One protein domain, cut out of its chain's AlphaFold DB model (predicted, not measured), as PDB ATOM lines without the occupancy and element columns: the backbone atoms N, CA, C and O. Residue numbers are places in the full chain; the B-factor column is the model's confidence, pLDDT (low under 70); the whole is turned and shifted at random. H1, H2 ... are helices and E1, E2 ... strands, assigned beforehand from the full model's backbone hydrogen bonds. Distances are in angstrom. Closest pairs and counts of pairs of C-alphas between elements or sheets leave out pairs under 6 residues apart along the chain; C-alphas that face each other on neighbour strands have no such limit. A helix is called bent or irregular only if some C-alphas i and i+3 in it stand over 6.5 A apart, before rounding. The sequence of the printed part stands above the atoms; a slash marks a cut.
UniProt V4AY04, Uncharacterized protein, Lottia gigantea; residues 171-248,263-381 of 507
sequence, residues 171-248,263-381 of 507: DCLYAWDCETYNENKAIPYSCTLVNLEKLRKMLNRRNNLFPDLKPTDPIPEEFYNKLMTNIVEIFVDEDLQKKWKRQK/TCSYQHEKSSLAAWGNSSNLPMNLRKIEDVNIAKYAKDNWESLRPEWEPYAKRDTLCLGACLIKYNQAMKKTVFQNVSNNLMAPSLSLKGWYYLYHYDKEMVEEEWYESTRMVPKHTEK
ATOM      1  N   ASP A 171      -5.441 -49.286  -4.366       79.88
ATOM      2  CA  ASP A 171      -5.065 -50.657  -3.987       79.88
ATOM      3  C   ASP A 171      -4.648 -51.516  -5.185       79.88
ATOM      4  O   ASP A 171      -3.845 -52.438  -5.033       79.88
ATOM      5  N   CYS A 172      -5.116 -51.164  -6.380       84.44
ATOM      6  CA  CYS A 172      -4.704 -51.758  -7.646       84.44
ATOM      7  C   CYS A 172      -3.426 -51.126  -8.222       84.44
ATOM      8  O   CYS A 172      -2.974 -51.543  -9.290       84.44
ATOM      9  N   LEU A 173      -2.842 -50.116  -7.561       89.25
ATOM     10  CA  LEU A 173      -1.661 -49.410  -8.052       89.25
ATOM     11  C   LEU A 173      -0.383 -49.901  -7.385       89.25
ATOM     12  O   LEU A 173      -0.287 -50.036  -6.164       89.25
ATOM     13  N   TYR A 174       0.634 -50.084  -8.220       92.06
ATOM     14  CA  TYR A 174       1.963 -50.481  -7.794       92.06
ATOM     15  C   TYR A 174       3.005 -49.549  -8.409       92.06
ATOM     16  O   TYR A 174       2.941 -49.238  -9.601       92.06
ATOM     17  N   ALA A 175       3.968 -49.117  -7.599       93.88
ATOM     18  CA  ALA A 175       5.213 -48.556  -8.104       93.88
ATOM     19  C   ALA A 175       6.201 -49.695  -8.325       93.88
ATOM     20  O   ALA A 175       6.260 -50.624  -7.521       93.88
ATOM     21  N   TRP A 176       6.954 -49.624  -9.411       92.56
ATOM     22  CA  TRP A 176       7.945 -50.629  -9.750       92.56
ATOM     23  C   TRP A 176       9.163 -49.975 -10.372       92.56
ATOM     24  O   TRP A 176       9.043 -48.911 -10.986       92.56
ATOM     25  N   ASP A 177      10.300 -50.637 -10.221       90.88
ATOM     26  CA  ASP A 177      11.539 -50.285 -10.892       90.88
ATOM     27  C   ASP A 177      12.292 -51.551 -11.311       90.88
ATOM     28  O   ASP A 177      12.045 -52.639 -10.781       90.88
ATOM     29  N   CYS A 178      13.176 -51.425 -12.296       89.38
ATOM     30  CA  CYS A 178      13.980 -52.529 -12.802       89.38
ATOM     31  C   CYS A 178      15.444 -52.138 -12.903       89.38
ATOM     32  O   CYS A 178      15.793 -51.227 -13.652       89.38
ATOM     33  N   GLU A 179      16.302 -52.940 -12.282       88.00
ATOM     34  CA  GLU A 179      17.735 -52.844 -12.514       88.00
ATOM     35  C   GLU A 179      18.139 -53.679 -13.723       88.00
ATOM     36  O   GLU A 179      17.660 -54.803 -13.927       88.00
ATOM     37  N   THR A 180      19.035 -53.126 -14.539       86.25
ATOM     38  CA  THR A 180      19.438 -53.736 -15.808       86.25
ATOM     39  C   THR A 180      20.949 -53.713 -15.987       86.25
ATOM     40  O   THR A 180      21.608 -52.774 -15.548       86.25
ATOM     41  N   TYR A 181      21.493 -54.722 -16.667       82.62
ATOM     42  CA  TYR A 181      22.844 -54.676 -17.230       82.62
ATOM     43  C   TYR A 181      22.762 -54.504 -18.753       82.62
ATOM     44  O   TYR A 181      21.713 -54.738 -19.368       82.62
ATOM     45  N   ASN A 182      23.860 -54.069 -19.376       75.25
ATOM     46  CA  ASN A 182      23.892 -53.738 -20.799       75.25
ATOM     47  C   ASN A 182      24.820 -54.668 -21.592       75.25
ATOM     48  O   ASN A 182      26.035 -54.610 -21.449       75.25
ATOM     49  N   GLU A 183      24.241 -55.457 -22.497       63.69
ATOM     50  CA  GLU A 183      24.967 -56.288 -23.475       63.69
ATOM     51  C   GLU A 183      24.559 -55.940 -24.925       63.69
ATOM     52  O   GLU A 183      24.489 -56.822 -25.777       63.69
ATOM     53  N   ASN A 184      24.254 -54.660 -25.210       73.12
ATOM     54  CA  ASN A 184      23.612 -54.066 -26.414       73.12
ATOM     55  C   ASN A 184      22.115 -53.736 -26.247       73.12
ATOM     56  O   ASN A 184      21.512 -53.100 -27.119       73.12
ATOM     57  N   LYS A 185      21.495 -54.185 -25.153       74.12
ATOM     58  CA  LYS A 185      20.124 -53.867 -24.718       74.12
ATOM     59  C   LYS A 185      20.083 -53.912 -23.193       74.12
ATOM     60  O   LYS A 185      20.841 -54.671 -22.598       74.12
ATOM     61  N   ALA A 186      19.163 -53.160 -22.595       80.00
ATOM     62  CA  ALA A 186      18.881 -53.246 -21.167       80.00
ATOM     63  C   ALA A 186      18.213 -54.596 -20.853       80.00
ATOM     64  O   ALA A 186      17.086 -54.849 -21.296       80.00
ATOM     65  N   ILE A 187      18.927 -55.475 -20.147       81.62
ATOM     66  CA  ILE A 187      18.420 -56.776 -19.699       81.62
ATOM     67  C   ILE A 187      18.152 -56.679 -18.195       81.62
ATOM     68  O   ILE A 187      19.096 -56.425 -17.446       81.62
ATOM     69  N   PRO A 188      16.893 -56.840 -17.740       85.69
ATOM     70  CA  PRO A 188      16.575 -56.744 -16.325       85.69
ATOM     71  C   PRO A 188      17.107 -57.959 -15.571       85.69
ATOM     72  O   PRO A 188      16.806 -59.091 -15.946       85.69
ATOM     73  N   TYR A 189      17.857 -57.715 -14.502       86.88
ATOM     74  CA  TYR A 189      18.280 -58.754 -13.559       86.88
ATOM     75  C   TYR A 189      17.488 -58.700 -12.249       86.88
ATOM     76  O   TYR A 189      17.387 -59.704 -11.541       86.88
ATOM     77  N   SER A 190      16.867 -57.554 -11.950       88.12
ATOM     78  CA  SER A 190      15.920 -57.415 -10.851       88.12
ATOM     79  C   SER A 190      14.705 -56.570 -11.241       88.12
ATOM     80  O   SER A 190      14.727 -55.759 -12.170       88.12
ATOM     81  N   CYS A 191      13.604 -56.803 -10.538       90.69
ATOM     82  CA  CYS A 191      12.408 -55.977 -10.556       90.69
ATOM     83  C   CYS A 191      11.921 -55.832  -9.119       90.69
ATOM     84  O   CYS A 191      11.644 -56.828  -8.447       90.69
ATOM     85  N   THR A 192      11.813 -54.600  -8.655       92.25
ATOM     86  CA  THR A 192      11.264 -54.256  -7.347       92.25
ATOM     87  C   THR A 192       9.869 -53.681  -7.520       92.25
ATOM     88  O   THR A 192       9.582 -52.977  -8.485       92.25
ATOM     89  N   LEU A 193       8.971 -54.005  -6.594       92.81
ATOM     90  CA  LEU A 193       7.557 -53.660  -6.670       92.81
ATOM     91  C   LEU A 193       7.037 -53.279  -5.283       92.81
ATOM     92  O   LEU A 193       7.313 -53.956  -4.297       92.81
ATOM     93  N   VAL A 194       6.225 -52.228  -5.205       93.75
ATOM     94  CA  VAL A 194       5.522 -51.839  -3.982       93.75
ATOM     95  C   VAL A 194       4.077 -51.459  -4.275       93.75
ATOM     96  O   VAL A 194       3.792 -50.651  -5.158       93.75
ATOM     97  N   ASN A 195       3.145 -52.026  -3.508       92.44
ATOM     98  CA  ASN A 195       1.740 -51.630  -3.555       92.44
ATOM     99  C   ASN A 195       1.546 -50.263  -2.881       92.44
ATOM    100  O   ASN A 195       1.934 -50.077  -1.722       92.44
ATOM    101  N   LEU A 196       0.914 -49.319  -3.584       92.06
ATOM    102  CA  LEU A 196       0.773 -47.948  -3.091       92.06
ATOM    103  C   LEU A 196      -0.126 -47.859  -1.852       92.06
ATOM    104  O   LEU A 196       0.174 -47.090  -0.941       92.06
ATOM    105  N   GLU A 197      -1.188 -48.662  -1.771       89.19
ATOM    106  CA  GLU A 197      -2.096 -48.663  -0.619       89.19
ATOM    107  C   GLU A 197      -1.425 -49.220   0.642       89.19
ATOM    108  O   GLU A 197      -1.520 -48.621   1.717       89.19
ATOM    109  N   LYS A 198      -0.700 -50.341   0.516       90.81
ATOM    110  CA  LYS A 198       0.070 -50.922   1.629       90.81
ATOM    111  C   LYS A 198       1.112 -49.930   2.152       90.81
ATOM    112  O   LYS A 198       1.183 -49.702   3.361       90.81
ATOM    113  N   LEU A 199       1.868 -49.297   1.249       92.19
ATOM    114  CA  LEU A 199       2.865 -48.289   1.610       92.19
ATOM    115  C   LEU A 199       2.217 -47.073   2.287       92.19
ATOM    116  O   LEU A 199       2.671 -46.650   3.349       92.19
ATOM    117  N   ARG A 200       1.110 -46.552   1.740       91.12
ATOM    118  CA  ARG A 200       0.358 -45.429   2.322       91.12
ATOM    119  C   ARG A 200      -0.102 -45.725   3.747       91.12
ATOM    120  O   ARG A 200       0.115 -44.906   4.638       91.12
ATOM    121  N   LYS A 201      -0.706 -46.897   3.979       90.31
ATOM    122  CA  LYS A 201      -1.153 -47.324   5.317       90.31
ATOM    123  C   LYS A 201       0.008 -47.369   6.308       90.31
ATOM    124  O   LYS A 201      -0.157 -46.938   7.446       90.31
ATOM    125  N   MET A 202       1.182 -47.839   5.887       89.06
ATOM    126  CA  MET A 202       2.367 -47.826   6.745       89.06
ATOM    127  C   MET A 202       2.873 -46.410   7.026       89.06
ATOM    128  O   MET A 202       3.047 -46.059   8.190       89.06
ATOM    129  N   LEU A 203       3.032 -45.559   6.013       88.50
ATOM    130  CA  LEU A 203       3.476 -44.176   6.224       88.50
ATOM    131  C   LEU A 203       2.520 -43.388   7.140       88.50
ATOM    132  O   LEU A 203       2.973 -42.639   8.002       88.50
ATOM    133  N   ASN A 204       1.209 -43.619   7.035       87.81
ATOM    134  CA  ASN A 204       0.229 -43.016   7.941       87.81
ATOM    135  C   ASN A 204       0.372 -43.522   9.386       87.81
ATOM    136  O   ASN A 204       0.308 -42.727  10.319       87.81
ATOM    137  N   ARG A 205       0.624 -44.825   9.593       87.38
ATOM    138  CA  ARG A 205       0.899 -45.374  10.934       87.38
ATOM    139  C   ARG A 205       2.120 -44.720  11.576       87.38
ATOM    140  O   ARG A 205       2.069 -44.422  12.764       87.38
ATOM    141  N   ARG A 206       3.182 -44.451  10.807       84.19
ATOM    142  CA  ARG A 206       4.353 -43.699  11.294       84.19
ATOM    143  C   ARG A 206       3.943 -42.326  11.810       84.19
ATOM    144  O   ARG A 206       4.341 -41.970  12.908       84.19
ATOM    145  N   ASN A 207       3.152 -41.575  11.046       81.12
ATOM    146  CA  ASN A 207       2.725 -40.234  11.457       81.12
ATOM    147  C   ASN A 207       1.889 -40.251  12.744       81.12
ATOM    148  O   ASN A 207       2.000 -39.331  13.542       81.12
ATOM    149  N   ASN A 208       1.108 -41.309  12.974       85.38
ATOM    150  CA  ASN A 208       0.338 -41.461  14.210       85.38
ATOM    151  C   ASN A 208       1.209 -41.867  15.412       85.38
ATOM    152  O   ASN A 208       0.937 -41.442  16.527       85.38
ATOM    153  N   LEU A 209       2.230 -42.705  15.198       86.31
ATOM    154  CA  LEU A 209       3.141 -43.165  16.256       86.31
ATOM    155  C   LEU A 209       4.174 -42.103  16.652       86.31
ATOM    156  O   LEU A 209       4.635 -42.092  17.787       86.31
ATOM    157  N   PHE A 210       4.538 -41.232  15.713       84.81
ATOM    158  CA  PHE A 210       5.548 -40.195  15.897       84.81
ATOM    159  C   PHE A 210       5.018 -38.841  15.396       84.81
ATOM    160  O   PHE A 210       5.489 -38.347  14.366       84.81
ATOM    161  N   PRO A 211       4.020 -38.253  16.080       82.62
ATOM    162  CA  PRO A 211       3.377 -37.014  15.641       82.62
ATOM    163  C   PRO A 211       4.326 -35.808  15.672       82.62
ATOM    164  O   PRO A 211       4.178 -34.898  14.858       82.62
ATOM    165  N   ASP A 212       5.329 -35.828  16.554       85.62
ATOM    166  CA  ASP A 212       6.289 -34.730  16.729       85.62
ATOM    167  C   ASP A 212       7.376 -34.691  15.642       85.62
ATOM    168  O   ASP A 212       8.079 -33.690  15.495       85.62
ATOM    169  N   LEU A 213       7.527 -35.765  14.857       82.56
ATOM    170  CA  LEU A 213       8.499 -35.800  13.767       82.56
ATOM    171  C   LEU A 213       7.995 -34.994  12.572       82.56
ATOM    172  O   LEU A 213       6.955 -35.308  11.980       82.56
ATOM    173  N   LYS A 214       8.806 -34.038  12.112       83.06
ATOM    174  CA  LYS A 214       8.505 -33.278  10.901       83.06
ATOM    175  C   LYS A 214       8.418 -34.220   9.691       83.06
ATOM    176  O   LYS A 214       9.068 -35.274   9.660       83.06
ATOM    177  N   PRO A 215       7.662 -33.849   8.641       78.62
ATOM    178  CA  PRO A 215       7.507 -34.683   7.445       78.62
ATOM    179  C   PRO A 215       8.818 -35.029   6.724       78.62
ATOM    180  O   PRO A 215       8.878 -36.028   6.013       78.62
ATOM    181  N   THR A 216       9.850 -34.194   6.876       82.31
ATOM    182  CA  THR A 216      11.173 -34.372   6.262       82.31
ATOM    183  C   THR A 216      12.167 -35.110   7.152       82.31
ATOM    184  O   THR A 216      13.217 -35.518   6.650       82.31
ATOM    185  N   ASP A 217      11.853 -35.280   8.438       85.94
ATOM    186  CA  ASP A 217      12.748 -35.938   9.384       85.94
ATOM    187  C   ASP A 217      12.922 -37.410   9.000       85.94
ATOM    188  O   ASP A 217      11.960 -38.038   8.531       85.94
ATOM    189  N   PRO A 218      14.124 -37.984   9.190       86.88
ATOM    190  CA  PRO A 218      14.362 -39.395   8.940       86.88
ATOM    191  C   PRO A 218      13.316 -40.277   9.630       86.88
ATOM    192  O   PRO A 218      12.913 -40.051  10.770       86.88
ATOM    193  N   ILE A 219      12.856 -41.304   8.920       87.25
ATOM    194  CA  ILE A 219      12.018 -42.344   9.509       87.25
ATOM    195  C   ILE A 219      12.867 -43.133  10.517       87.25
ATOM    196  O   ILE A 219      13.988 -43.497  10.155       87.25
ATOM    197  N   PRO A 220      12.350 -43.451  11.723       89.75
ATOM    198  CA  PRO A 220      13.043 -44.317  12.672       89.75
ATOM    199  C   PRO A 220      13.516 -45.618  12.019       89.75
ATOM    200  O   PRO A 220      12.770 -46.243  11.264       89.75
ATOM    201  N   GLU A 221      14.746 -46.027  12.315       87.94
ATOM    202  CA  GLU A 221      15.433 -47.117  11.616       87.94
ATOM    203  C   GLU A 221      14.649 -48.436  11.646       87.94
ATOM    204  O   GLU A 221      14.466 -49.071  10.611       87.94
ATOM    205  N   GLU A 222      14.070 -48.798  12.794       86.25
ATOM    206  CA  GLU A 222      13.229 -49.994  12.922       86.25
ATOM    207  C   GLU A 222      12.027 -49.965  11.957       86.25
ATOM    208  O   GLU A 222      11.658 -50.975  11.353       86.25
ATOM    209  N   PHE A 223      11.421 -48.790  11.774       88.56
ATOM    210  CA  PHE A 223      10.295 -48.614  10.863       88.56
ATOM    211  C   PHE A 223      10.749 -48.641   9.400       88.56
ATOM    212  O   PHE A 223      10.086 -49.251   8.560       88.56
ATOM    213  N   TYR A 224      11.889 -48.016   9.096       89.19
ATOM    214  CA  TYR A 224      12.496 -48.057   7.767       89.19
ATOM    215  C   TYR A 224      12.847 -49.492   7.353       89.19
ATOM    216  O   TYR A 224      12.479 -49.925   6.261       89.19
ATOM    217  N   ASN A 225      13.446 -50.269   8.255       88.50
ATOM    218  CA  ASN A 225      13.777 -51.670   8.015       88.50
ATOM    219  C   ASN A 225      12.519 -52.495   7.710       88.50
ATOM    220  O   ASN A 225      12.514 -53.249   6.742       88.50
ATOM    221  N   LYS A 226      11.408 -52.267   8.431       88.44
ATOM    222  CA  LYS A 226      10.112 -52.902   8.120       88.44
ATOM    223  C   LYS A 226       9.601 -52.557   6.717       88.44
ATOM    224  O   LYS A 226       9.017 -53.422   6.068       88.44
ATOM    225  N   LEU A 227       9.798 -51.327   6.233       87.81
ATOM    226  CA  LEU A 227       9.442 -50.962   4.854       87.81
ATOM    227  C   LEU A 227      10.304 -51.735   3.842       87.81
ATOM    228  O   LEU A 227       9.776 -52.306   2.888       87.81
ATOM    229  N   MET A 228      11.613 -51.801   4.079       86.31
ATOM    230  CA  MET A 228      12.572 -52.467   3.194       86.31
ATOM    231  C   MET A 228      12.390 -53.990   3.126       86.31
ATOM    232  O   MET A 228      12.609 -54.586   2.070       86.31
ATOM    233  N   THR A 229      12.001 -54.635   4.229       85.00
ATOM    234  CA  THR A 229      11.851 -56.098   4.282       85.00
ATOM    235  C   THR A 229      10.444 -56.579   3.957       85.00
ATOM    236  O   THR A 229      10.305 -57.611   3.307       85.00
ATOM    237  N   ASN A 230       9.400 -55.862   4.394       84.69
ATOM    238  CA  ASN A 230       8.034 -56.403   4.401       84.69
ATOM    239  C   ASN A 230       7.117 -55.788   3.334       84.69
ATOM    240  O   ASN A 230       6.018 -56.299   3.118       84.69
ATOM    241  N   ILE A 231       7.516 -54.671   2.717       87.69
ATOM    242  CA  ILE A 231       6.658 -53.922   1.785       87.69
ATOM    243  C   ILE A 231       7.178 -53.939   0.358       87.69
ATOM    244  O   ILE A 231       6.370 -54.054  -0.563       87.69
ATOM    245  N   VAL A 232       8.492 -53.821   0.168       88.81
ATOM    246  CA  VAL A 232       9.080 -53.919  -1.167       88.81
ATOM    247  C   VAL A 232       9.284 -55.380  -1.521       88.81
ATOM    248  O   VAL A 232      10.112 -56.073  -0.929       88.81
ATOM    249  N   GLU A 233       8.543 -55.835  -2.520       89.56
ATOM    250  CA  GLU A 233       8.754 -57.134  -3.133       89.56
ATOM    251  C   GLU A 233       9.893 -57.020  -4.150       89.56
ATOM    252  O   GLU A 233       9.985 -56.038  -4.887       89.56
ATOM    253  N   ILE A 234      10.771 -58.021  -4.186       88.56
ATOM    254  CA  ILE A 234      11.887 -58.098  -5.127       88.56
ATOM    255  C   ILE A 234      11.814 -59.415  -5.891       88.56
ATOM    256  O   ILE A 234      11.619 -60.480  -5.306       88.56
ATOM    257  N   PHE A 235      11.974 -59.333  -7.205       85.56
ATOM    258  CA  PHE A 235      12.041 -60.470  -8.108       85.56
ATOM    259  C   PHE A 235      13.366 -60.415  -8.857       85.56
ATOM    260  O   PHE A 235      13.685 -59.393  -9.460       85.56
ATOM    261  N   VAL A 236      14.126 -61.505  -8.830       84.12
ATOM    262  CA  VAL A 236      15.411 -61.634  -9.538       84.12
ATOM    263  C   VAL A 236      15.264 -62.494 -10.795       84.12
ATOM    264  O   VAL A 236      14.248 -63.170 -10.956       84.12
ATOM    265  N   ASP A 237      16.251 -62.469 -11.696       73.50
ATOM    266  CA  ASP A 237      16.186 -63.122 -13.016       73.50
ATOM    267  C   ASP A 237      15.689 -64.582 -12.966       73.50
ATOM    268  O   ASP A 237      14.768 -64.945 -13.700       73.50
ATOM    269  N   GLU A 238      16.181 -65.413 -12.039       69.88
ATOM    270  CA  GLU A 238      15.688 -66.792 -11.900       69.88
ATOM    271  C   GLU A 238      14.185 -66.874 -11.590       69.88
ATOM    272  O   GLU A 238      13.468 -67.689 -12.179       69.88
ATOM    273  N   ASP A 239      13.688 -66.035 -10.680       66.19
ATOM    274  CA  ASP A 239      12.274 -65.996 -10.296       66.19
ATOM    275  C   ASP A 239      11.408 -65.458 -11.429       66.19
ATOM    276  O   ASP A 239      10.318 -65.980 -11.695       66.19
ATOM    277  N   LEU A 240      11.914 -64.437 -12.126       66.25
ATOM    278  CA  LEU A 240      11.282 -63.865 -13.303       66.25
ATOM    279  C   LEU A 240      11.139 -64.948 -14.379       66.25
ATOM    280  O   LEU A 240      10.025 -65.188 -14.849       66.25
ATOM    281  N   GLN A 241      12.210 -65.678 -14.701       63.38
ATOM    282  CA  GLN A 241      12.202 -66.759 -15.690       63.38
ATOM    283  C   GLN A 241      11.339 -67.964 -15.270       63.38
ATOM    284  O   GLN A 241      10.586 -68.493 -16.097       63.38
ATOM    285  N   LYS A 242      11.390 -68.396 -13.999       62.22
ATOM    286  CA  LYS A 242      10.579 -69.513 -13.464       62.22
ATOM    287  C   LYS A 242       9.081 -69.197 -13.512       62.22
ATOM    288  O   LYS A 242       8.299 -70.013 -14.007       62.22
ATOM    289  N   LYS A 243       8.664 -68.004 -13.070       59.12
ATOM    290  CA  LYS A 243       7.258 -67.559 -13.166       59.12
ATOM    291  C   LYS A 243       6.801 -67.438 -14.617       59.12
ATOM    292  O   LYS A 243       5.661 -67.776 -14.934       59.12
ATOM    293  N   TRP A 244       7.701 -67.044 -15.515       55.47
ATOM    294  CA  TRP A 244       7.420 -66.976 -16.946       55.47
ATOM    295  C   TRP A 244       7.113 -68.323 -17.590       55.47
ATOM    296  O   TRP A 244       6.214 -68.417 -18.429       55.47
ATOM    297  N   LYS A 245       7.869 -69.361 -17.214       55.94
ATOM    298  CA  LYS A 245       7.644 -70.728 -17.699       55.94
ATOM    299  C   LYS A 245       6.278 -71.248 -17.237       55.94
ATOM    300  O   LYS A 245       5.523 -71.722 -18.080       55.94
ATOM    301  N   ARG A 246       5.899 -71.014 -15.970       53.97
ATOM    302  CA  ARG A 246       4.557 -71.335 -15.434       53.97
ATOM    303  C   ARG A 246       3.425 -70.599 -16.162       53.97
ATOM    304  O   ARG A 246       2.367 -71.166 -16.401       53.97
ATOM    305  N   GLN A 247       3.637 -69.350 -16.578       50.81
ATOM    306  CA  GLN A 247       2.618 -68.575 -17.300       50.81
ATOM    307  C   GLN A 247       2.289 -69.152 -18.689       50.81
ATOM    308  O   GLN A 247       1.170 -68.986 -19.167       50.81
ATOM    309  N   LYS A 248       3.230 -69.860 -19.338       51.97
ATOM    310  CA  LYS A 248       2.962 -70.573 -20.602       51.97
ATOM    311  C   LYS A 248       2.054 -71.796 -20.423       51.97
ATOM    312  O   LYS A 248       1.437 -72.214 -21.401       51.97
ATOM    313  N   THR A 263       2.517 -47.756 -16.762       85.81
ATOM    314  CA  THR A 263       2.604 -46.302 -16.943       85.81
ATOM    315  C   THR A 263       3.989 -45.828 -16.537       85.81
ATOM    316  O   THR A 263       4.487 -46.172 -15.469       85.81
ATOM    317  N   CYS A 264       4.616 -45.025 -17.394       89.88
ATOM    318  CA  CYS A 264       5.901 -44.410 -17.098       89.88
ATOM    319  C   CYS A 264       5.677 -43.151 -16.253       89.88
ATOM    320  O   CYS A 264       5.119 -42.167 -16.742       89.88
ATOM    321  N   SER A 265       6.130 -43.169 -14.999       90.75
ATOM    322  CA  SER A 265       6.014 -42.033 -14.073       90.75
ATOM    323  C   SER A 265       6.693 -40.762 -14.604       90.75
ATOM    324  O   SER A 265       6.196 -39.664 -14.368       90.75
ATOM    325  N   TYR A 266       7.733 -40.903 -15.434       90.62
ATOM    326  CA  TYR A 266       8.421 -39.790 -16.096       90.62
ATOM    327  C   TYR A 266       7.517 -38.955 -17.026       90.62
ATOM    328  O   TYR A 266       7.776 -37.784 -17.302       90.62
ATOM    329  N   GLN A 267       6.421 -39.537 -17.530       91.50
ATOM    330  CA  GLN A 267       5.426 -38.798 -18.323       91.50
ATOM    331  C   GLN A 267       4.535 -37.889 -17.458       91.50
ATOM    332  O   GLN A 267       3.826 -37.027 -17.992       91.50
ATOM    333  N   HIS A 268       4.559 -38.078 -16.138       90.38
ATOM    334  CA  HIS A 268       3.854 -37.256 -15.159       90.38
ATOM    335  C   HIS A 268       4.775 -36.251 -14.473       90.38
ATOM    336  O   HIS A 268       4.379 -35.100 -14.316       90.38
ATOM    337  N   GLU A 269       5.990 -36.664 -14.121       91.19
ATOM    338  CA  GLU A 269       6.996 -35.812 -13.493       91.19
ATOM    339  C   GLU A 269       8.345 -36.034 -14.182       91.19
ATOM    340  O   GLU A 269       8.883 -37.136 -14.168       91.19
ATOM    341  N   LYS A 270       8.862 -34.990 -14.840       90.56
ATOM    342  CA  LYS A 270      10.049 -35.082 -15.709       90.56
ATOM    343  C   LYS A 270      11.369 -34.883 -14.965       90.56
ATOM    344  O   LYS A 270      12.431 -34.987 -15.581       90.56
ATOM    345  N   SER A 271      11.323 -34.534 -13.685       90.81
ATOM    346  CA  SER A 271      12.518 -34.437 -12.856       90.81
ATOM    347  C   SER A 271      13.103 -35.821 -12.545       90.81
ATOM    348  O   SER A 271      12.454 -36.856 -12.714       90.81
ATOM    349  N   SER A 272      14.374 -35.854 -12.132       91.25
ATOM    350  CA  SER A 272      14.981 -37.090 -11.634       91.25
ATOM    351  C   SER A 272      14.261 -37.559 -10.368       91.25
ATOM    352  O   SER A 272      13.685 -36.753  -9.636       91.25
ATOM    353  N   LEU A 273      14.333 -38.856 -10.058       91.94
ATOM    354  CA  LEU A 273      13.709 -39.390  -8.844       91.94
ATOM    355  C   LEU A 273      14.240 -38.709  -7.569       91.94
ATOM    356  O   LEU A 273      13.470 -38.439  -6.650       91.94
ATOM    357  N   ALA A 274      15.531 -38.359  -7.538       90.56
ATOM    358  CA  ALA A 274      16.127 -37.596  -6.443       90.56
ATOM    359  C   ALA A 274      15.512 -36.192  -6.314       90.56
ATOM    360  O   ALA A 274      15.101 -35.786  -5.224       90.56
ATOM    361  N   ALA A 275      15.379 -35.465  -7.428       91.81
ATOM    362  CA  ALA A 275      14.746 -34.150  -7.445       91.81
ATOM    363  C   ALA A 275      13.261 -34.225  -7.049       91.81
ATOM    364  O   ALA A 275      12.803 -33.399  -6.259       91.81
ATOM    365  N   TRP A 276      12.533 -35.245  -7.512       93.69
ATOM    366  CA  TRP A 276      11.132 -35.455  -7.149       93.69
ATOM    367  C   TRP A 276      10.960 -35.822  -5.668       93.69
ATOM    368  O   TRP A 276      10.054 -35.316  -5.004       93.69
ATOM    369  N   GLY A 277      11.845 -36.652  -5.111       92.06
ATOM    370  CA  GLY A 277      11.846 -36.982  -3.685       92.06
ATOM    371  C   GLY A 277      12.090 -35.756  -2.799       92.06
ATOM    372  O   GLY A 277      11.413 -35.579  -1.780       92.06
ATOM    373  N   ASN A 278      13.005 -34.877  -3.221       90.31
ATOM    374  CA  ASN A 278      13.273 -33.602  -2.559       90.31
ATOM    375  C   ASN A 278      12.075 -32.646  -2.651       90.31
ATOM    376  O   ASN A 278      11.598 -32.181  -1.618       90.31
ATOM    377  N   SER A 279      11.538 -32.402  -3.852       90.81
ATOM    378  CA  SER A 279      10.398 -31.491  -4.054       90.81
ATOM    379  C   SER A 279       9.115 -31.986  -3.380       90.81
ATOM    380  O   SER A 279       8.286 -31.195  -2.934       90.81
ATOM    381  N   SER A 280       8.976 -33.305  -3.229       90.12
ATOM    382  CA  SER A 280       7.875 -33.935  -2.499       90.12
ATOM    383  C   SER A 280       8.032 -33.858  -0.980       90.12
ATOM    384  O   SER A 280       7.162 -34.367  -0.270       90.12
ATOM    385  N   ASN A 281       9.107 -33.264  -0.448       90.00
ATOM    386  CA  ASN A 281       9.407 -33.210   0.986       90.00
ATOM    387  C   ASN A 281       9.335 -34.602   1.638       90.00
ATOM    388  O   ASN A 281       8.610 -34.803   2.618       90.00
ATOM    389  N   LEU A 282       9.982 -35.606   1.036       91.12
ATOM    390  CA  LEU A 282      10.065 -36.940   1.638       91.12
ATOM    391  C   LEU A 282      11.061 -36.953   2.815       91.12
ATOM    392  O   LEU A 282      11.992 -36.144   2.823       91.12
ATOM    393  N   PRO A 283      10.921 -37.873   3.782       89.81
ATOM    394  CA  PRO A 283      11.965 -38.175   4.762       89.81
ATOM    395  C   PRO A 283      13.317 -38.456   4.104       89.81
ATOM    396  O   PRO A 283      13.361 -39.159   3.094       89.81
ATOM    397  N   MET A 284      14.420 -37.952   4.667       86.06
ATOM    398  CA  MET A 284      15.759 -38.082   4.060       86.06
ATOM    399  C   MET A 284      16.142 -39.527   3.702       86.06
ATOM    400  O   MET A 284      16.656 -39.778   2.614       86.06
ATOM    401  N   ASN A 285      15.845 -40.492   4.574       87.62
ATOM    402  CA  ASN A 285      16.149 -41.905   4.341       87.62
ATOM    403  C   ASN A 285      15.212 -42.602   3.334       87.62
ATOM    404  O   ASN A 285      15.531 -43.696   2.880       87.62
ATOM    405  N   LEU A 286      14.104 -41.970   2.928       89.19
ATOM    406  CA  LEU A 286      13.274 -42.425   1.803       89.19
ATOM    407  C   LEU A 286      13.679 -41.819   0.461       89.19
ATOM    408  O   LEU A 286      13.268 -42.333  -0.572       89.19
ATOM    409  N   ARG A 287      14.443 -40.723   0.452       90.25
ATOM    410  CA  ARG A 287      14.901 -40.099  -0.795       90.25
ATOM    411  C   ARG A 287      15.951 -40.976  -1.458       90.25
ATOM    412  O   ARG A 287      16.744 -41.599  -0.752       90.25
ATOM    413  N   LYS A 288      15.986 -40.978  -2.790       88.12
ATOM    414  CA  LYS A 288      17.100 -41.540  -3.558       88.12
ATOM    415  C   LYS A 288      18.426 -40.895  -3.119       88.12
ATOM    416  O   LYS A 288      18.470 -39.686  -2.895       88.12
ATOM    417  N   ILE A 289      19.462 -41.713  -2.950       77.62
ATOM    418  CA  ILE A 289      20.847 -41.293  -2.657       77.62
ATOM    419  C   ILE A 289      21.691 -41.313  -3.931       77.62
ATOM    420  O   ILE A 289      21.206 -41.777  -4.961       77.62
ATOM    421  N   GLU A 290      22.914 -40.773  -3.855       66.81
ATOM    422  CA  GLU A 290      23.866 -40.733  -4.971       66.81
ATOM    423  C   GLU A 290      24.021 -42.086  -5.672       66.81
ATOM    424  O   GLU A 290      23.908 -43.154  -5.062       66.81
ATOM    425  N   ASP A 291      24.241 -41.996  -6.984       66.12
ATOM    426  CA  ASP A 291      24.146 -43.110  -7.910       66.12
ATOM    427  C   ASP A 291      25.159 -44.207  -7.559       66.12
ATOM    428  O   ASP A 291      26.378 -44.032  -7.630       66.12
ATOM    429  N   VAL A 292      24.639 -45.391  -7.233       72.19
ATOM    430  CA  VAL A 292      25.427 -46.620  -7.307       72.19
ATOM    431  C   VAL A 292      25.971 -46.710  -8.729       72.19
ATOM    432  O   VAL A 292      25.220 -46.527  -9.682       72.19
ATOM    433  N   ASN A 293      27.266 -46.991  -8.898       78.50
ATOM    434  CA  ASN A 293      27.845 -47.172 -10.229       78.50
ATOM    435  C   ASN A 293      27.227 -48.406 -10.909       78.50
ATOM    436  O   ASN A 293      27.745 -49.513 -10.781       78.50
ATOM    437  N   ILE A 294      26.115 -48.215 -11.624       75.00
ATOM    438  CA  ILE A 294      25.323 -49.288 -12.241       75.00
ATOM    439  C   ILE A 294      26.145 -50.030 -13.305       75.00
ATOM    440  O   ILE A 294      25.936 -51.220 -13.531       75.00
ATOM    441  N   ALA A 295      27.144 -49.368 -13.907       78.88
ATOM    442  CA  ALA A 295      28.014 -49.968 -14.916       78.88
ATOM    443  C   ALA A 295      28.890 -51.112 -14.374       78.88
ATOM    444  O   ALA A 295      29.455 -51.863 -15.165       78.88
ATOM    445  N   LYS A 296      28.994 -51.272 -13.047       85.00
ATOM    446  CA  LYS A 296      29.728 -52.390 -12.437       85.00
ATOM    447  C   LYS A 296      28.972 -53.720 -12.498       85.00
ATOM    448  O   LYS A 296      29.595 -54.768 -12.340       85.00
ATOM    449  N   TYR A 297      27.655 -53.688 -12.707       85.75
ATOM    450  CA  TYR A 297      26.818 -54.883 -12.738       85.75
ATOM    451  C   TYR A 297      26.723 -55.438 -14.158       85.75
ATOM    452  O   TYR A 297      26.192 -54.805 -15.071       85.75
ATOM    453  N   ALA A 298      27.230 -56.650 -14.323       86.25
ATOM    454  CA  ALA A 298      27.220 -57.427 -15.545       86.25
ATOM    455  C   ALA A 298      26.504 -58.761 -15.310       86.25
ATOM    456  O   ALA A 298      26.187 -59.141 -14.182       86.25
ATOM    457  N   LYS A 299      26.235 -59.480 -16.400       85.44
ATOM    458  CA  LYS A 299      25.489 -60.743 -16.396       85.44
ATOM    459  C   LYS A 299      26.068 -61.813 -15.468       85.44
ATOM    460  O   LYS A 299      25.312 -62.614 -14.931       85.44
ATOM    461  N   ASP A 300      27.383 -61.837 -15.315       88.12
ATOM    462  CA  ASP A 300      28.145 -62.826 -14.556       88.12
ATOM    463  C   ASP A 300      28.339 -62.458 -13.080       88.12
ATOM    464  O   ASP A 300      28.576 -63.349 -12.267       88.12
ATOM    465  N   ASN A 301      28.216 -61.177 -12.713       89.31
ATOM    466  CA  ASN A 301      28.547 -60.712 -11.365       89.31
ATOM    467  C   ASN A 301      27.360 -60.136 -10.569       89.31
ATOM    468  O   ASN A 301      27.464 -60.047  -9.342       89.31
ATOM    469  N   TRP A 302      26.240 -59.777 -11.215       88.62
ATOM    470  CA  TRP A 302      25.146 -59.056 -10.551       88.62
ATOM    471  C   TRP A 302      24.610 -59.819  -9.334       88.62
ATOM    472  O   TRP A 302      24.361 -59.217  -8.296       88.62
ATOM    473  N   GLU A 303      24.492 -61.145  -9.413       87.94
ATOM    474  CA  GLU A 303      23.973 -61.958  -8.311       87.94
ATOM    475  C   GLU A 303      24.915 -61.953  -7.101       87.94
ATOM    476  O   GLU A 303      24.468 -61.784  -5.966       87.94
ATOM    477  N   SER A 304      26.229 -62.043  -7.334       90.31
ATOM    478  CA  SER A 304      27.236 -61.986  -6.265       90.31
ATOM    479  C   SER A 304      27.277 -60.625  -5.559       90.31
ATOM    480  O   SER A 304      27.531 -60.553  -4.360       90.31
ATOM    481  N   LEU A 305      26.948 -59.550  -6.283       90.12
ATOM    482  CA  LEU A 305      26.915 -58.179  -5.771       90.12
ATOM    483  C   LEU A 305      25.536 -57.771  -5.229       90.12
ATOM    484  O   LEU A 305      25.291 -56.591  -4.971       90.12
ATOM    485  N   ARG A 306      24.629 -58.735  -5.029       89.75
ATOM    486  CA  ARG A 306      23.289 -58.514  -4.468       89.75
ATOM    487  C   ARG A 306      23.256 -57.713  -3.167       89.75
ATOM    488  O   ARG A 306      22.419 -56.809  -3.094       89.75
ATOM    489  N   PRO A 307      24.143 -57.947  -2.181       90.25
ATOM    490  CA  PRO A 307      24.176 -57.133  -0.965       90.25
ATOM    491  C   PRO A 307      24.384 -55.633  -1.225       90.25
ATOM    492  O   PRO A 307      23.970 -54.817  -0.408       90.25
ATOM    493  N   GLU A 308      24.992 -55.264  -2.358       88.19
ATOM    494  CA  GLU A 308      25.259 -53.872  -2.715       88.19
ATOM    495  C   GLU A 308      24.080 -53.204  -3.436       88.19
ATOM    496  O   GLU A 308      23.709 -52.085  -3.086       88.19
ATOM    497  N   TRP A 309      23.486 -53.857  -4.446       88.62
ATOM    498  CA  TRP A 309      22.430 -53.229  -5.256       88.62
ATOM    499  C   TRP A 309      21.015 -53.427  -4.709       88.62
ATOM    500  O   TRP A 309      20.158 -52.582  -4.958       88.62
ATOM    501  N   GLU A 310      20.727 -54.504  -3.968       90.12
ATOM    502  CA  GLU A 310      19.363 -54.769  -3.485       90.12
ATOM    503  C   GLU A 310      18.827 -53.644  -2.579       90.12
ATOM    504  O   GLU A 310      17.697 -53.191  -2.807       90.12
ATOM    505  N   PRO A 311      19.590 -53.141  -1.586       89.69
ATOM    506  CA  PRO A 311      19.136 -52.023  -0.762       89.69
ATOM    507  C   PRO A 311      18.873 -50.759  -1.588       89.69
ATOM    508  O   PRO A 311      17.919 -50.032  -1.317       89.69
ATOM    509  N   TYR A 312      19.685 -50.516  -2.617       89.44
ATOM    510  CA  TYR A 312      19.522 -49.376  -3.515       89.44
ATOM    511  C   TYR A 312      18.230 -49.486  -4.343       89.44
ATOM    512  O   TYR A 312      17.378 -48.602  -4.254       89.44
ATOM    513  N   ALA A 313      18.015 -50.607  -5.038       90.25
ATOM    514  CA  ALA A 313      16.828 -50.824  -5.870       90.25
ATOM    515  C   ALA A 313      15.523 -50.736  -5.056       90.25
ATOM    516  O   ALA A 313      14.531 -50.110  -5.454       90.25
ATOM    517  N   LYS A 314      15.527 -51.322  -3.849       91.88
ATOM    518  CA  LYS A 314      14.388 -51.250  -2.924       91.88
ATOM    519  C   LYS A 314      14.100 -49.820  -2.482       91.88
ATOM    520  O   LYS A 314      12.936 -49.412  -2.435       91.88
ATOM    521  N   ARG A 315      15.145 -49.050  -2.177       91.31
ATOM    522  CA  ARG A 315      15.023 -47.648  -1.775       91.31
ATOM    523  C   ARG A 315      14.476 -46.782  -2.905       91.31
ATOM    524  O   ARG A 315      13.577 -45.985  -2.644       91.31
ATOM    525  N   ASP A 316      14.943 -46.966  -4.135       91.88
ATOM    526  CA  ASP A 316      14.443 -46.233  -5.304       91.88
ATOM    527  C   ASP A 316      12.956 -46.513  -5.544       91.88
ATOM    528  O   ASP A 316      12.148 -45.590  -5.687       91.88
ATOM    529  N   THR A 317      12.549 -47.777  -5.439       93.94
ATOM    530  CA  THR A 317      11.134 -48.159  -5.555       93.94
ATOM    531  C   THR A 317      10.272 -47.575  -4.432       93.94
ATOM    532  O   THR A 317       9.154 -47.120  -4.690       93.94
ATOM    533  N   LEU A 318      10.775 -47.520  -3.193       94.12
ATOM    534  CA  LEU A 318      10.086 -46.842  -2.086       94.12
ATOM    535  C   LEU A 318       9.986 -45.335  -2.300       94.12
ATOM    536  O   LEU A 318       8.921 -44.767  -2.055       94.12
ATOM    537  N   CYS A 319      11.063 -44.697  -2.763       94.56
ATOM    538  CA  CYS A 319      11.085 -43.277  -3.091       94.56
ATOM    539  C   CYS A 319      10.013 -42.971  -4.142       94.56
ATOM    540  O   CYS A 319       9.171 -42.095  -3.935       94.56
ATOM    541  N   LEU A 320       9.981 -43.753  -5.227       95.12
ATOM    542  CA  LEU A 320       8.987 -43.626  -6.289       95.12
ATOM    543  C   LEU A 320       7.565 -43.845  -5.759       95.12
ATOM    544  O   LEU A 320       6.675 -43.038  -6.034       95.12
ATOM    545  N   GLY A 321       7.344 -44.900  -4.970       94.75
ATOM    546  CA  GLY A 321       6.049 -45.186  -4.356       94.75
ATOM    547  C   GLY A 321       5.555 -44.045  -3.464       94.75
ATOM    548  O   GLY A 321       4.403 -43.624  -3.574       94.75
ATOM    549  N   ALA A 322       6.430 -43.485  -2.626       94.44
ATOM    550  CA  ALA A 322       6.107 -42.364  -1.747       94.44
ATOM    551  C   ALA A 322       5.809 -41.070  -2.530       94.44
ATOM    552  O   ALA A 322       4.831 -40.381  -2.224       94.44
ATOM    553  N   CYS A 323       6.594 -40.767  -3.571       95.25
ATOM    554  CA  CYS A 323       6.328 -39.666  -4.501       95.25
ATOM    555  C   CYS A 323       4.957 -39.817  -5.171       95.25
ATOM    556  O   CYS A 323       4.159 -38.878  -5.167       95.25
ATOM    557  N   LEU A 324       4.641 -41.009  -5.686       94.06
ATOM    558  CA  LEU A 324       3.364 -41.288  -6.343       94.06
ATOM    559  C   LEU A 324       2.173 -41.189  -5.386       94.06
ATOM    560  O   LEU A 324       1.125 -40.693  -5.791       94.06
ATOM    561  N   ILE A 325       2.317 -41.600  -4.122       92.69
ATOM    562  CA  ILE A 325       1.270 -41.418  -3.105       92.69
ATOM    563  C   ILE A 325       0.968 -39.930  -2.913       92.69
ATOM    564  O   ILE A 325      -0.195 -39.534  -3.012       92.69
ATOM    565  N   LYS A 326       1.994 -39.094  -2.693       92.06
ATOM    566  CA  LYS A 326       1.806 -37.643  -2.519       92.06
ATOM    567  C   LYS A 326       1.237 -36.988  -3.779       92.06
ATOM    568  O   LYS A 326       0.308 -36.186  -3.688       92.06
ATOM    569  N   TYR A 327       1.735 -37.374  -4.953       91.88
ATOM    570  CA  TYR A 327       1.216 -36.912  -6.239       91.88
ATOM    571  C   TYR A 327      -0.267 -37.266  -6.401       91.88
ATOM    572  O   TYR A 327      -1.088 -36.390  -6.660       91.88
ATOM    573  N   ASN A 328      -0.644 -38.525  -6.169       90.06
ATOM    574  CA  ASN A 328      -2.031 -38.977  -6.258       90.06
ATOM    575  C   ASN A 328      -2.936 -38.271  -5.243       90.06
ATOM    576  O   ASN A 328      -4.057 -37.916  -5.590       90.06
ATOM    577  N   GLN A 329      -2.467 -38.023  -4.017       88.62
ATOM    578  CA  GLN A 329      -3.215 -37.248  -3.022       88.62
ATOM    579  C   GLN A 329      -3.488 -35.820  -3.508       88.62
ATOM    580  O   GLN A 329      -4.631 -35.361  -3.442       88.62
ATOM    581  N   ALA A 330      -2.472 -35.136  -4.043       89.62
ATOM    582  CA  ALA A 330      -2.626 -33.795  -4.596       89.62
ATOM    583  C   ALA A 330      -3.594 -33.787  -5.790       89.62
ATOM    584  O   ALA A 330      -4.517 -32.976  -5.834       89.62
ATOM    585  N   MET A 331      -3.444 -34.726  -6.727       87.69
ATOM    586  CA  MET A 331      -4.295 -34.808  -7.917       87.69
ATOM    587  C   MET A 331      -5.745 -35.161  -7.574       87.69
ATOM    588  O   MET A 331      -6.663 -34.540  -8.104       87.69
ATOM    589  N   LYS A 332      -5.981 -36.070  -6.621       85.56
ATOM    590  CA  LYS A 332      -7.335 -36.377  -6.141       85.56
ATOM    591  C   LYS A 332      -7.970 -35.171  -5.473       85.56
ATOM    592  O   LYS A 332      -9.115 -34.848  -5.772       85.56
ATOM    593  N   LYS A 333      -7.214 -34.472  -4.617       85.44
ATOM    594  CA  LYS A 333      -7.689 -33.256  -3.953       85.44
ATOM    595  C   LYS A 333      -8.042 -32.173  -4.963       85.44
ATOM    596  O   LYS A 333      -9.026 -31.476  -4.749       85.44
ATOM    597  N   THR A 334      -7.277 -32.009  -6.040       84.38
ATOM    598  CA  THR A 334      -7.499 -30.926  -7.009       84.38
ATOM    599  C   THR A 334      -8.572 -31.289  -8.033       84.38
ATOM    600  O   THR A 334      -9.532 -30.532  -8.173       84.38
ATOM    601  N   VAL A 335      -8.448 -32.447  -8.689       81.06
ATOM    602  CA  VAL A 335      -9.195 -32.823  -9.905       81.06
ATOM    603  C   VAL A 335      -9.881 -34.201  -9.839       81.06
ATOM    604  O   VAL A 335     -10.308 -34.707 -10.874       81.06
ATOM    605  N   PHE A 336      -9.965 -34.833  -8.660       81.25
ATOM    606  CA  PHE A 336     -10.556 -36.171  -8.455       81.25
ATOM    607  C   PHE A 336      -9.996 -37.284  -9.354       81.25
ATOM    608  O   PHE A 336     -10.681 -38.248  -9.691       81.25
ATOM    609  N   GLN A 337      -8.719 -37.175  -9.719       84.38
ATOM    610  CA  GLN A 337      -8.020 -38.163 -10.541       84.38
ATOM    611  C   GLN A 337      -6.668 -38.521  -9.915       84.38
ATOM    612  O   GLN A 337      -6.129 -37.786  -9.092       84.38
ATOM    613  N   ASN A 338      -6.110 -39.659 -10.309       85.81
ATOM    614  CA  ASN A 338      -4.778 -40.128  -9.947       85.81
ATOM    615  C   ASN A 338      -3.943 -40.408 -11.212       85.81
ATOM    616  O   ASN A 338      -4.425 -40.309 -12.347       85.81
ATOM    617  N   VAL A 339      -2.677 -40.779 -11.013       85.81
ATOM    618  CA  VAL A 339      -1.718 -41.091 -12.086       85.81
ATOM    619  C   VAL A 339      -2.222 -42.169 -13.051       85.81
ATOM    620  O   VAL A 339      -1.864 -42.158 -14.218       85.81
ATOM    621  N   SER A 340      -3.086 -43.085 -12.610       83.94
ATOM    622  CA  SER A 340      -3.553 -44.200 -13.441       83.94
ATOM    623  C   SER A 340      -4.666 -43.823 -14.418       83.94
ATOM    624  O   SER A 340      -4.911 -44.540 -15.386       83.94
ATOM    625  N   ASN A 341      -5.329 -42.681 -14.213       82.19
ATOM    626  CA  ASN A 341      -6.421 -42.248 -15.087       82.19
ATOM    627  C   ASN A 341      -5.929 -41.703 -16.439       82.19
ATOM    628  O   ASN A 341      -6.734 -41.515 -17.363       82.19
ATOM    629  N   ASN A 342      -4.628 -41.413 -16.551       85.44
ATOM    630  CA  ASN A 342      -4.021 -40.750 -17.697       85.44
ATOM    631  C   ASN A 342      -2.599 -41.261 -17.950       85.44
ATOM    632  O   ASN A 342      -1.921 -41.693 -17.035       85.44
ATOM    633  N   LEU A 343      -2.136 -41.185 -19.199       85.06
ATOM    634  CA  LEU A 343      -0.779 -41.614 -19.567       85.06
ATOM    635  C   LEU A 343       0.299 -40.566 -19.265       85.06
ATOM    636  O   LEU A 343       1.485 -40.886 -19.282       85.06
ATOM    637  N   MET A 344      -0.100 -39.302 -19.109       89.06
ATOM    638  CA  MET A 344       0.813 -38.172 -18.959       89.06
ATOM    639  C   MET A 344       0.162 -37.022 -18.186       89.06
ATOM    640  O   MET A 344      -1.066 -36.868 -18.207       89.06
ATOM    641  N   ALA A 345       0.986 -36.166 -17.577       89.00
ATOM    642  CA  ALA A 345       0.520 -35.009 -16.808       89.00
ATOM    643  C   ALA A 345      -0.389 -34.053 -17.608       89.00
ATOM    644  O   ALA A 345      -1.461 -33.726 -17.107       89.00
ATOM    645  N   PRO A 346      -0.087 -33.668 -18.867       89.75
ATOM    646  CA  PRO A 346      -0.987 -32.803 -19.636       89.75
ATOM    647  C   PRO A 346      -2.383 -33.393 -19.869       89.75
ATOM    648  O   PRO A 346      -3.371 -32.661 -19.888       89.75
ATOM    649  N   SER A 347      -2.492 -34.716 -20.031       88.62
ATOM    650  CA  SER A 347      -3.793 -35.386 -20.155       88.62
ATOM    651  C   SER A 347      -4.569 -35.345 -18.843       88.62
ATOM    652  O   SER A 347      -5.774 -35.115 -18.868       88.62
ATOM    653  N   LEU A 348      -3.873 -35.506 -17.714       87.75
ATOM    654  CA  LEU A 348      -4.451 -35.356 -16.382       87.75
ATOM    655  C   LEU A 348      -4.960 -33.929 -16.150       87.75
ATOM    656  O   LEU A 348      -6.095 -33.759 -15.718       87.75
ATOM    657  N   SER A 349      -4.175 -32.912 -16.514       88.38
ATOM    658  CA  SER A 349      -4.589 -31.507 -16.432       88.38
ATOM    659  C   SER A 349      -5.809 -31.216 -17.309       88.38
ATOM    660  O   SER A 349      -6.772 -30.629 -16.827       88.38
ATOM    661  N   LEU A 350      -5.810 -31.667 -18.570       89.25
ATOM    662  CA  LEU A 350      -6.927 -31.442 -19.493       89.25
ATOM    663  C   LEU A 350      -8.213 -32.130 -19.021       89.25
ATOM    664  O   LEU A 350      -9.272 -31.508 -19.011       89.25
ATOM    665  N   LYS A 351      -8.132 -33.405 -18.618       88.25
ATOM    666  CA  LYS A 351      -9.295 -34.119 -18.075       88.25
ATOM    667  C   LYS A 351      -9.764 -33.514 -16.763       88.25
ATOM    668  O   LYS A 351     -10.963 -33.478 -16.526       88.25
ATOM    669  N   GLY A 352      -8.842 -33.084 -15.909       88.69
ATOM    670  CA  GLY A 352      -9.161 -32.462 -14.632       88.69
ATOM    671  C   GLY A 352      -9.885 -31.133 -14.805       88.69
ATOM    672  O   GLY A 352     -10.927 -30.925 -14.193       88.69
ATOM    673  N   TRP A 353      -9.391 -30.278 -15.703       88.75
ATOM    674  CA  TRP A 353     -10.087 -29.058 -16.106       88.75
ATOM    675  C   TRP A 353     -11.476 -29.369 -16.670       88.75
ATOM    676  O   TRP A 353     -12.455 -28.813 -16.188       88.75
ATOM    677  N   TYR A 354     -11.579 -30.303 -17.623       88.81
ATOM    678  CA  TYR A 354     -12.862 -30.673 -18.228       88.81
ATOM    679  C   TYR A 354     -13.853 -31.186 -17.177       88.81
ATOM    680  O   TYR A 354     -15.018 -30.800 -17.190       88.81
ATOM    681  N   TYR A 355     -13.388 -32.019 -16.241       87.12
ATOM    682  CA  TYR A 355     -14.205 -32.502 -15.134       87.12
ATOM    683  C   TYR A 355     -14.735 -31.335 -14.297       87.12
ATOM    684  O   TYR A 355     -15.939 -31.190 -14.139       87.12
ATOM    685  N   LEU A 356     -13.851 -30.472 -13.793       88.31
ATOM    686  CA  LEU A 356     -14.240 -29.366 -12.913       88.31
ATOM    687  C   LEU A 356     -15.093 -28.310 -13.622       88.31
ATOM    688  O   LEU A 356     -15.867 -27.606 -12.974       88.31
ATOM    689  N   TYR A 357     -14.946 -28.181 -14.938       88.06
ATOM    690  CA  TYR A 357     -15.740 -27.273 -15.751       88.06
ATOM    691  C   TYR A 357     -17.184 -27.768 -15.906       88.06
ATOM    692  O   TYR A 357     -18.112 -26.979 -15.758       88.06
ATOM    693  N   HIS A 358     -17.377 -29.071 -16.131       87.06
ATOM    694  CA  HIS A 358     -18.696 -29.657 -16.397       87.06
ATOM    695  C   HIS A 358     -19.411 -30.233 -15.169       87.06
ATOM    696  O   HIS A 358     -20.633 -30.348 -15.198       87.06
ATOM    697  N   TYR A 359     -18.689 -30.588 -14.106       87.75
ATOM    698  CA  TYR A 359     -19.236 -31.310 -12.959       87.75
ATOM    699  C   TYR A 359     -18.963 -30.595 -11.637       87.75
ATOM    700  O   TYR A 359     -17.940 -29.919 -11.465       87.75
ATOM    701  N   ASP A 360     -19.877 -30.767 -10.686       86.25
ATOM    702  CA  ASP A 360     -19.696 -30.300  -9.319       86.25
ATOM    703  C   ASP A 360     -18.703 -31.160  -8.544       86.25
ATOM    704  O   ASP A 360     -18.524 -32.362  -8.765       86.25
ATOM    705  N   LYS A 361     -18.012 -30.495  -7.620       82.69
ATOM    706  CA  LYS A 361     -16.957 -31.104  -6.823       82.69
ATOM    707  C   LYS A 361     -17.514 -31.612  -5.491       82.69
ATOM    708  O   LYS A 361     -17.270 -31.008  -4.453       82.69
ATOM    709  N   GLU A 362     -18.251 -32.717  -5.527       82.44
ATOM    710  CA  GLU A 362     -18.894 -33.322  -4.349       82.44
ATOM    711  C   GLU A 362     -18.358 -34.744  -4.107       82.44
ATOM    712  O   GLU A 362     -18.004 -35.444  -5.054       82.44
ATOM    713  N   MET A 363     -18.268 -35.165  -2.843       79.75
ATOM    714  CA  MET A 363     -17.913 -36.534  -2.452       79.75
ATOM    715  C   MET A 363     -19.114 -37.171  -1.758       79.75
ATOM    716  O   MET A 363     -19.732 -36.531  -0.912       79.75
ATOM    717  N   VAL A 364     -19.414 -38.422  -2.088       81.44
ATOM    718  CA  VAL A 364     -20.487 -39.209  -1.474       81.44
ATOM    719  C   VAL A 364     -19.941 -40.527  -0.955       81.44
ATOM    720  O   VAL A 364     -18.945 -41.042  -1.465       81.44
ATOM    721  N   GLU A 365     -20.588 -41.058   0.073       82.12
ATOM    722  CA  GLU A 365     -20.330 -42.411   0.547       82.12
ATOM    723  C   GLU A 365     -20.958 -43.424  -0.416       82.12
ATOM    724  O   GLU A 365     -22.125 -43.310  -0.786       82.12
ATOM    725  N   GLU A 366     -20.169 -44.407  -0.836       77.62
ATOM    726  CA  GLU A 366     -20.604 -45.541  -1.646       77.62
ATOM    727  C   GLU A 366     -20.212 -46.836  -0.926       77.62
ATOM    728  O   GLU A 366     -19.073 -46.986  -0.464       77.62
ATOM    729  N   GLU A 367     -21.150 -47.776  -0.826       78.19
ATOM    730  CA  GLU A 367     -20.874 -49.124  -0.329       78.19
ATOM    731  C   GLU A 367     -20.099 -49.926  -1.382       78.19
ATOM    732  O   GLU A 367     -20.490 -50.022  -2.546       78.19
ATOM    733  N   TRP A 368     -18.978 -50.519  -0.974       62.97
ATOM    734  CA  TRP A 368     -18.142 -51.350  -1.831       62.97
ATOM    735  C   TRP A 368     -17.713 -52.620  -1.094       62.97
ATOM    736  O   TRP A 368     -16.822 -52.594  -0.239       62.97
ATOM    737  N   TYR A 369     -18.340 -53.742  -1.462       70.56
ATOM    738  CA  TYR A 369     -18.251 -55.021  -0.750       70.56
ATOM    739  C   TYR A 369     -18.583 -54.864   0.744       70.56
ATOM    740  O   TYR A 369     -19.731 -54.617   1.085       70.56
ATOM    741  N   GLU A 370     -17.585 -54.992   1.623       68.00
ATOM    742  CA  GLU A 370     -17.720 -54.947   3.087       68.00
ATOM    743  C   GLU A 370     -17.253 -53.602   3.682       68.00
ATOM    744  O   GLU A 370     -17.018 -53.494   4.885       68.00
ATOM    745  N   SER A 371     -17.053 -52.571   2.852       62.91
ATOM    746  CA  SER A 371     -16.542 -51.269   3.300       62.91
ATOM    747  C   SER A 371     -17.266 -50.094   2.651       62.91
ATOM    748  O   SER A 371     -17.596 -50.140   1.468       62.91
ATOM    749  N   THR A 372     -17.448 -49.013   3.404       72.25
ATOM    750  CA  THR A 372     -17.904 -47.719   2.878       72.25
ATOM    751  C   THR A 372     -16.702 -46.909   2.401       72.25
ATOM    752  O   THR A 372     -15.688 -46.814   3.101       72.25
ATOM    753  N   ARG A 373     -16.791 -46.310   1.209       72.75
ATOM    754  CA  ARG A 373     -15.734 -45.457   0.646       72.75
ATOM    755  C   ARG A 373     -16.283 -44.117   0.165       72.75
ATOM    756  O   ARG A 373     -17.392 -44.045  -0.345       72.75
ATOM    757  N   MET A 374     -15.470 -43.067   0.266       74.44
ATOM    758  CA  MET A 374     -15.786 -41.763  -0.326       74.44
ATOM    759  C   MET A 374     -15.440 -41.771  -1.816       74.44
ATOM    760  O   MET A 374     -14.272 -41.962  -2.174       74.44
ATOM    761  N   VAL A 375     -16.421 -41.514  -2.676       75.44
ATOM    762  CA  VAL A 375     -16.237 -41.388  -4.127       75.44
ATOM    763  C   VAL A 375     -16.732 -40.036  -4.636       75.44
ATOM    764  O   VAL A 375     -17.657 -39.464  -4.060       75.44
ATOM    765  N   PRO A 376     -16.135 -39.493  -5.711       75.19
ATOM    766  CA  PRO A 376     -16.639 -38.272  -6.320       75.19
ATOM    767  C   PRO A 376     -18.043 -38.495  -6.888       75.19
ATOM    768  O   PRO A 376     -18.265 -39.427  -7.658       75.19
ATOM    769  N   LYS A 377     -18.980 -37.614  -6.548       81.19
ATOM    770  CA  LYS A 377     -20.307 -37.570  -7.159       81.19
ATOM    771  C   LYS A 377     -20.238 -36.759  -8.446       81.19
ATOM    772  O   LYS A 377     -19.649 -35.679  -8.491       81.19
ATOM    773  N   HIS A 378     -20.849 -37.283  -9.497       83.19
ATOM    774  CA  HIS A 378     -20.770 -36.722 -10.842       83.19
ATOM    775  C   HIS A 378     -22.058 -35.981 -11.210       83.19
ATOM    776  O   HIS A 378     -22.816 -36.425 -12.066       83.19
ATOM    777  N   THR A 379     -22.314 -34.854 -10.546       85.75
ATOM    778  CA  THR A 379     -23.460 -33.989 -10.866       85.75
ATOM    779  C   THR A 379     -23.062 -33.007 -11.963       85.75
ATOM    780  O   THR A 379     -22.102 -32.258 -11.787       85.75
ATOM    781  N   GLU A 380     -23.758 -33.022 -13.100       87.88
ATOM    782  CA  GLU A 380     -23.533 -32.045 -14.172       87.88
ATOM    783  C   GLU A 380     -23.998 -30.654 -13.741       87.88
ATOM    784  O   GLU A 380     -25.116 -30.472 -13.254       87.88
ATOM    785  N   LYS A 381     -23.141 -29.662 -13.961       89.88
ATOM    786  CA  LYS A 381     -23.470 -28.260 -13.730       89.88
ATOM    787  C   LYS A 381     -24.491 -27.779 -14.754       89.88
ATOM    788  O   LYS A 381     -24.392 -28.070 -15.948       89.88
TER     789      LYS A 381
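AT A GLANCE: This is residues 171 to 248 and 263 to 381 of the 507 residues of an uncharacterized protein of Lottia gigantea (UniProt V4AY04). A long helix, H5, runs through the middle of the domain, with the small sheet E1-E2-E3 packed along part of it and the helical hairpin H1-H2 standing crosswise to it. H4 also packs on H5, H6 packs on its last residues, and the hairpin E4-E5 lies away from H5 beyond that end, while H3 stands up from the sheet's other face. The printed part has 197 residues with six named helices and five named strands, in the order E1 E2 H1 H2 E3 H3 H4 H5 H6 E4 E5, a mixed class; both sheets are antiparallel. It is only just compact, close to loose, with a radius of gyration of the C-alphas of 19.2 A and spans of 62 by 45 by 36 A.

HOW THE PARTS SIT: E1, residues 174 to 182, and E2, residues 186 to 195, form a hairpin, with N 177 and O 192 3.0 A apart, within hydrogen-bond range. E2 bends by 72 degrees at residue 189 and is also antiparallel to E3, residues 233 to 236, with N 191 and O 235 at 2.8 A. H5, residues 306 to 335, is on this sheet at a height of 6.5 A, slantwise to the strands at 39 degrees to E1 on the local plane; the closest C-alphas of E1 and H5, Ala 175 and Gly 321, are 5.1 A apart. H3, residues 237 to 248, is on the opposite face and stands up from the sheet at 68 degrees. H1, residues 196 to 209, touches H5 about perpendicular at 87 degrees; their closest C-alphas, Leu 196 and Gly 321, are 6.1 A apart. H2, residues 221 to 230, forms a helical hairpin with H1, only just touching it with 3 pairs of C-alphas within 8 A, the closest Arg 206 and Phe 223 at 7.7 A. H4, residues 273 to 279, touches H5 at a steep tilt of 45 degrees, the closest C-alphas being Gly 277 and Cys 323 at 6.2 A. H6, residues 345 to 358, touches H5 with its residues 352 to 356 alone, at a shallow tilt of 23 degrees; the closest C-alphas, Val 335 and Gly 352, are 4.7 A apart. E4, residues 362 to 368, and E5, residues 371 to 377, form a hairpin, with N 366 and O 373 at 2.8 A, and both are apart from H5. Every O i to N i+4 pair is within hydrogen-bond range in H1, H2, H3, H4 and H6, and 24 of 26 are in H5.

IN THESE COORDINATES: E1 begins at C-alpha 174 (1.963, -50.481, -7.794) and is 25.7 A long; E2 is 24.6 A and H1 20.1 A. H5 starts at C-alpha 306 (23.289, -58.514, -4.468) and is 41.8 A long; it is irregular, but only just, with C-alphas 308 and 311 6.7 A apart. H6 is 20.0 A long, and E5 ends at C-alpha 377 (-20.307, -37.570, -7.159).

THE WHOLE: The C-alphas of Asp 300 and Lys 381, the two farthest apart, are 62.1 A apart. Residues 249 to 262 are not printed, and C-alphas 248 and 263 are 24.5 A apart across that cut. The links H1 to H2 and H4 to H5 are long. The mean pLDDT of the printed part is 84.7; 17 residues are under 70, among them 238 to 248.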